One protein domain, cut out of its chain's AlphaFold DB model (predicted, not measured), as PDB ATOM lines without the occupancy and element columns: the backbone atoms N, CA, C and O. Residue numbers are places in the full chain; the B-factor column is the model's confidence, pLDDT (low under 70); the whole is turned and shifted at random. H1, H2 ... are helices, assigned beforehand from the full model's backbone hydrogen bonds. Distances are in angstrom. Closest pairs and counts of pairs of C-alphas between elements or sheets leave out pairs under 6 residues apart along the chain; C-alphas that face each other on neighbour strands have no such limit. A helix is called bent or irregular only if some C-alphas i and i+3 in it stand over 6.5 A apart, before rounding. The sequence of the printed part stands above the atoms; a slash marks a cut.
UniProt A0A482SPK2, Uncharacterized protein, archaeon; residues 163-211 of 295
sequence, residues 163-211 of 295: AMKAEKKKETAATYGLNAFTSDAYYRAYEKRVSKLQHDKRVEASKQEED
ATOM      1  N   ALA A 163     267.960 141.590  99.054       88.31
ATOM      2  CA  ALA A 163     266.510 141.474  98.961       88.31
ATOM      3  C   ALA A 163     265.827 142.833  99.170       88.31
ATOM      4  O   ALA A 163     265.047 143.265  98.316       88.31
ATOM      5  N   MET A 164     266.202 143.570 100.223       88.12
ATOM      6  CA  MET A 164     265.675 144.912 100.493       88.12
ATOM      7  C   MET A 164     265.976 145.883  99.339       88.12
ATOM      8  O   MET A 164     265.151 146.714  98.952       88.12
ATOM      9  N   LYS A 165     267.172 145.793  98.748       89.50
ATOM     10  CA  LYS A 165     267.561 146.615  97.596       89.50
ATOM     11  C   LYS A 165     266.788 146.229  96.336       89.50
ATOM     12  O   LYS A 165     266.442 147.110  95.547       89.50
ATOM     13  N   ALA A 166     266.533 144.942  96.122       89.12
ATOM     14  CA  ALA A 166     265.745 144.441  95.004       89.12
ATOM     15  C   ALA A 166     264.277 144.869  95.117       89.12
ATOM     16  O   ALA A 166     263.699 145.308  94.125       89.12
ATOM     17  N   GLU A 167     263.699 144.820  96.313       88.12
ATOM     18  CA  GLU A 167     262.344 145.298  96.591       88.12
ATOM     19  C   GLU A 167     262.214 146.800  96.320       88.12
ATOM     20  O   GLU A 167     261.412 147.200  95.478       88.12
ATOM     21  N   LYS A 168     263.121 147.626  96.864       84.94
ATOM     22  CA  LYS A 168     263.181 149.069  96.554       84.94
ATOM     23  C   LYS A 168     263.316 149.347  95.053       84.94
ATOM     24  O   LYS A 168     262.737 150.302  94.530       84.94
ATOM     25  N   LYS A 169     264.082 148.532  94.317       85.44
ATOM     26  CA  LYS A 169     264.179 148.636  92.849       85.44
ATOM     27  C   LYS A 169     262.857 148.289  92.161       85.44
ATOM     28  O   LYS A 169     262.498 148.964  91.201       85.44
ATOM     29  N   LYS A 170     262.133 147.270  92.630       83.88
ATOM     30  CA  LYS A 170     260.811 146.900  92.099       83.88
ATOM     31  C   LYS A 170     259.780 147.994  92.367       83.88
ATOM     32  O   LYS A 170     259.071 148.370  91.444       83.88
ATOM     33  N   GLU A 171     259.752 148.567  93.567       80.00
ATOM     34  CA  GLU A 171     258.856 149.679  93.923       80.00
ATOM     35  C   GLU A 171     259.147 150.943  93.099       80.00
ATOM     36  O   GLU A 171     258.246 151.570  92.537       80.00
ATOM     37  N   THR A 172     260.425 151.302  92.957       73.44
ATOM     38  CA  THR A 172     260.833 152.441  92.115       73.44
ATOM     39  C   THR A 172     260.577 152.198  90.624       73.44
ATOM     40  O   THR A 172     260.283 153.140  89.893       73.44
ATOM     41  N   ALA A 173     260.640 150.947  90.158       76.88
ATOM     42  CA  ALA A 173     260.266 150.580  88.793       76.88
ATOM     43  C   ALA A 173     258.743 150.583  88.582       76.88
ATOM     44  O   ALA A 173     258.277 151.043  87.546       76.88
ATOM     45  N   ALA A 174     257.961 150.128  89.563       71.00
ATOM     46  CA  ALA A 174     256.498 150.134  89.517       71.00
ATOM     47  C   ALA A 174     255.919 151.558  89.548       71.00
ATOM     48  O   ALA A 174     254.865 151.826  88.978       71.00
ATOM     49  N   THR A 175     256.633 152.493  90.173       65.06
ATOM     50  CA  THR A 175     256.286 153.921  90.187       65.06
ATOM     51  C   THR A 175     256.758 154.676  88.936       65.06
ATOM     52  O   THR A 175     256.444 155.858  88.779       65.06
ATOM     53  N   TYR A 176     257.471 154.024  88.012       66.19
ATOM     54  CA  TYR A 176     257.981 154.652  86.796       66.19
ATOM     55  C   TYR A 176     256.887 154.756  85.720       66.19
ATOM     56  O   TYR A 176     256.475 153.763  85.129       66.19
ATOM     57  N   GLY A 177     256.421 155.976  85.440       73.25
ATOM     58  CA  GLY A 177     255.408 156.232  84.414       73.25
ATOM     59  C   GLY A 177     254.672 157.544  84.658       73.25
ATOM     60  O   GLY A 177     255.185 158.612  84.334       73.25
ATOM     61  N   LEU A 178     253.481 157.467  85.252       67.19
ATOM     62  CA  LEU A 178     252.632 158.630  85.542       67.19
ATOM     63  C   LEU A 178     253.049 159.378  86.822       67.19
ATOM     64  O   LEU A 178     252.862 160.586  86.930       67.19
ATOM     65  N   ASN A 179     253.695 158.682  87.764       72.25
ATOM     66  CA  ASN A 179     254.100 159.250  89.052       72.25
ATOM     67  C   ASN A 179     255.415 160.045  89.002       72.25
ATOM     68  O   ASN A 179     255.906 160.481  90.035       72.25
ATOM     69  N   ALA A 180     255.998 160.275  87.823       75.12
ATOM     70  CA  ALA A 180     257.222 161.071  87.692       75.12
ATOM     71  C   ALA A 180     257.024 162.556  88.066       75.12
ATOM     72  O   ALA A 180     257.992 163.234  88.400       75.12
ATOM     73  N   PHE A 181     255.780 163.044  88.021       80.31
ATOM     74  CA  PHE A 181     255.413 164.436  88.307       80.31
ATOM     75  C   PHE A 181     254.591 164.602  89.593       80.31
ATOM     76  O   PHE A 181     254.043 165.676  89.832       80.31
ATOM     77  N   THR A 182     254.466 163.559  90.418       87.94
ATOM     78  CA  THR A 182     253.709 163.642  91.677       87.94
ATOM     79  C   THR A 182     254.521 164.326  92.774       87.94
ATOM     80  O   THR A 182     255.752 164.387  92.723       87.94
ATOM     81  N   SER A 183     253.828 164.815  93.805       88.44
ATOM     82  CA  SER A 183     254.444 165.367  95.023       88.44
ATOM     83  C   SER A 183     255.478 164.418  95.638       88.44
ATOM     84  O   SER A 183     256.544 164.858  96.062       88.44
ATOM     85  N   ASP A 184     255.207 163.115  95.608       84.25
ATOM     86  CA  ASP A 184     256.090 162.060  96.108       84.25
ATOM     87  C   ASP A 184     257.418 161.976  95.323       84.25
ATOM     88  O   ASP A 184     258.496 161.870  95.909       84.25
ATOM     89  N   ALA A 185     257.393 162.123  93.992       85.50
ATOM     90  CA  ALA A 185     258.621 162.179  93.194       85.50
ATOM     91  C   ALA A 185     259.470 163.421  93.516       85.50
ATOM     92  O   ALA A 185     260.696 163.314  93.635       85.50
ATOM     93  N   TYR A 186     258.831 164.581  93.715       86.94
ATOM     94  CA  TYR A 186     259.522 165.800  94.147       86.94
ATOM     95  C   TYR A 186     260.128 165.653  95.543       86.94
ATOM     96  O   TYR A 186     261.269 166.068  95.762       86.94
ATOM     97  N   TYR A 187     259.400 165.021  96.462       90.50
ATOM     98  CA  TYR A 187     259.856 164.764  97.822       90.50
ATOM     99  C   TYR A 187     261.065 163.818  97.845       90.50
ATOM    100  O   TYR A 187     262.114 164.178  98.374       90.50
ATOM    101  N   ARG A 188     261.012 162.681  97.139       87.50
ATOM    102  CA  ARG A 188     262.168 161.774  96.990       87.50
ATOM    103  C   ARG A 188     263.380 162.456  96.352       87.50
ATOM    104  O   ARG A 188     264.524 162.167  96.706       87.50
ATOM    105  N   ALA A 189     263.163 163.340  95.376       88.56
ATOM    106  CA  ALA A 189     264.243 164.120  94.772       88.56
ATOM    107  C   ALA A 189     264.829 165.147  95.753       88.56
ATOM    108  O   ALA A 189     266.029 165.415  95.718       88.56
ATOM    109  N   TYR A 190     264.005 165.728  96.628       91.19
ATOM    110  CA  TYR A 190     264.459 166.584  97.717       91.19
ATOM    111  C   TYR A 190     265.283 165.801  98.745       91.19
ATOM    112  O   TYR A 190     266.426 166.177  98.979       91.19
ATOM    113  N   GLU A 191     264.791 164.671  99.255       91.94
ATOM    114  CA  GLU A 191     265.527 163.831 100.215       91.94
ATOM    115  C   GLU A 191     266.905 163.413  99.687       91.94
ATOM    116  O   GLU A 191     267.910 163.522 100.390       91.94
ATOM    117  N   LYS A 192     266.994 163.010  98.412       90.12
ATOM    118  CA  LYS A 192     268.280 162.685  97.771       90.12
ATOM    119  C   LYS A 192     269.232 163.879  97.721       90.12
ATOM    120  O   LYS A 192     270.436 163.699  97.887       90.12
ATOM    121  N   ARG A 193     268.714 165.088  97.481       89.81
ATOM    122  CA  ARG A 193     269.521 166.319  97.469       89.81
ATOM    123  C   ARG A 193     270.013 166.662  98.869       89.81
ATOM    124  O   ARG A 193     271.203 166.909  99.024       89.81
ATOM    125  N   VAL A 194     269.134 166.601  99.870       90.25
ATOM    126  CA  VAL A 194     269.489 166.809 101.285       90.25
ATOM    127  C   VAL A 194     270.554 165.811 101.726       90.25
ATOM    128  O   VAL A 194     271.543 166.201 102.328       90.25
ATOM    129  N   SER A 195     270.426 164.542 101.340       90.31
ATOM    130  CA  SER A 195     271.436 163.527 101.647       90.31
ATOM    131  C   SER A 195     272.789 163.772 100.961       90.31
ATOM    132  O   SER A 195     273.808 163.352 101.504       90.31
ATOM    133  N   LYS A 196     272.825 164.415  99.782       87.88
ATOM    134  CA  LYS A 196     274.069 164.758  99.061       87.88
ATOM    135  C   LYS A 196     274.759 165.999  99.647       87.88
ATOM    136  O   LYS A 196     275.972 166.140  99.496       87.88
ATOM    137  N   LEU A 197     274.009 166.902 100.282       85.94
ATOM    138  CA  LEU A 197     274.546 168.123 100.885       85.94
ATOM    139  C   LEU A 197     275.528 167.779 102.018       85.94
ATOM    140  O   LEU A 197     275.222 167.018 102.936       85.94
ATOM    141  N   GLN A 198     276.733 168.344 101.942       78.12
ATOM    142  CA  GLN A 198     277.739 168.216 102.992       78.12
ATOM    143  C   GLN A 198     277.350 169.120 104.165       78.12
ATOM    144  O   GLN A 198     277.287 170.337 104.005       78.12
ATOM    145  N   HIS A 199     277.082 168.520 105.324       75.62
ATOM    146  CA  HIS A 199     276.753 169.241 106.552       75.62
ATOM    147  C   HIS A 199     278.032 169.417 107.378       75.62
ATOM    148  O   HIS A 199     278.506 168.486 108.039       75.62
ATOM    149  N   ASP A 200     278.626 170.609 107.305       75.50
ATOM    150  CA  ASP A 200     279.813 170.966 108.080       75.50
ATOM    151  C   ASP A 200     279.388 171.294 109.520       75.50
ATOM    152  O   ASP A 200     279.161 172.450 109.868       75.50
ATOM    153  N   LYS A 201     279.307 170.269 110.379       74.94
ATOM    154  CA  LYS A 201     278.825 170.371 111.776       74.94
ATOM    155  C   LYS A 201     279.461 171.502 112.596       74.94
ATOM    156  O   LYS A 201     278.843 172.011 113.519       74.94
ATOM    157  N   ARG A 202     280.701 171.888 112.279       69.62
ATOM    158  CA  ARG A 202     281.417 172.989 112.946       69.62
ATOM    159  C   ARG A 202     280.869 174.368 112.570       69.62
ATOM    160  O   ARG A 202     280.814 175.236 113.427       69.62
ATOM    161  N   VAL A 203     280.497 174.555 111.304       70.69
ATOM    162  CA  VAL A 203     279.880 175.793 110.803       70.69
ATOM    163  C   VAL A 203     278.422 175.871 111.251       70.69
ATOM    164  O   VAL A 203     277.916 176.953 111.516       70.69
ATOM    165  N   GLU A 204     277.748 174.725 111.361       70.50
ATOM    166  CA  GLU A 204     276.399 174.666 111.926       70.50
ATOM    167  C   GLU A 204     276.392 174.985 113.419       70.50
ATOM    168  O   GLU A 204     275.562 175.775 113.838       70.50
ATOM    169  N   ALA A 205     277.343 174.464 114.200       73.56
ATOM    170  CA  ALA A 205     277.455 174.791 115.622       73.56
ATOM    171  C   ALA A 205     277.715 176.290 115.858       73.56
ATOM    172  O   ALA A 205     277.050 176.894 116.687       73.56
ATOM    173  N   SER A 206     278.615 176.915 115.086       68.62
ATOM    174  CA  SER A 206     278.861 178.361 115.208       68.62
ATOM    175  C   SER A 206     277.653 179.205 114.802       68.62
ATOM    176  O   SER A 206     277.420 180.251 115.385       68.62
ATOM    177  N   LYS A 207     276.872 178.753 113.812       68.44
ATOM    178  CA  LYS A 207     275.631 179.433 113.419       68.44
ATOM    179  C   LYS A 207     274.514 179.229 114.436       68.44
ATOM    180  O   LYS A 207     273.796 180.168 114.713       68.44
ATOM    181  N   GLN A 208     274.400 178.039 115.023       65.88
ATOM    182  CA  GLN A 208     273.434 177.759 116.087       65.88
ATOM    183  C   GLN A 208     273.671 178.641 117.317       65.88
ATOM    184  O   GLN A 208     272.702 179.131 117.881       65.88
ATOM    185  N   GLU A 209     274.932 178.882 117.686       65.25
ATOM    186  CA  GLU A 209     275.289 179.822 118.759       65.25
ATOM    187  C   GLU A 209     274.945 181.281 118.398       65.25
ATOM    188  O   GLU A 209     274.523 182.039 119.263       65.25
ATOM    189  N   GLU A 210     275.085 181.683 117.129       64.44
ATOM    190  CA  GLU A 210     274.686 183.019 116.650       64.44
ATOM    191  C   GLU A 210     273.156 183.180 116.504       64.44
ATOM    192  O   GLU A 210     272.638 184.285 116.664       64.44
ATOM    193  N   ASP A 211     272.437 182.093 116.207       62.75
ATOM    194  CA  ASP A 211     270.990 182.063 115.970       62.75
ATOM    195  C   ASP A 211     270.168 181.895 117.269       62.75
ATOM    196  O   ASP A 211     268.994 182.269 117.293       62.75
TER     197      ASP A 211
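This is residues 163 to 211 of the 295 residues of an uncharacterized protein of archaeon (UniProt A0A482SPK2). An open, flat string of helices with no core: H3, the longest, lies in the middle, short H2 makes a corner at its start, H1 is an arm beyond H2, and H4 ends the other side. The 49 printed residues hold four named helices, H1 to H4 in chain order, and no named strand: all helix. The whole is extended, with a radius of gyration of the C-alphas of 16.7 A and spans of 46 by 27 by 11 A.

H3, residues 183 to 196, is close to but not clearly touching H2, residues 178 to 181; their closest C-alphas, Asn 179 and Ala 185, are 6.8 A apart. H1, residues 163 to 174, is apart from H2 and H3. H4, residues 201 to 211, is apart from H3. In H1, H3 and H4 every O i to N i+4 pair is within hydrogen-bond range; H2 is too short for one.

H3 spans 20.0 A, H1 16.3 A from C-alpha 163 at (266.510, 141.474, 98.961), and H4 14.7 A to C-alpha 211 at (270.990, 182.063, 115.970). H2 is irregular, with C-alphas 178 and 181 7.0 A apart.

The farthest C-alphas, Ala 174 and Glu 210, are 46.4 A apart. The printed part has no cut, and its three links are tight. The pLDDT is under 70 at residues 175 to 176, 178, 202 and 206 to 211.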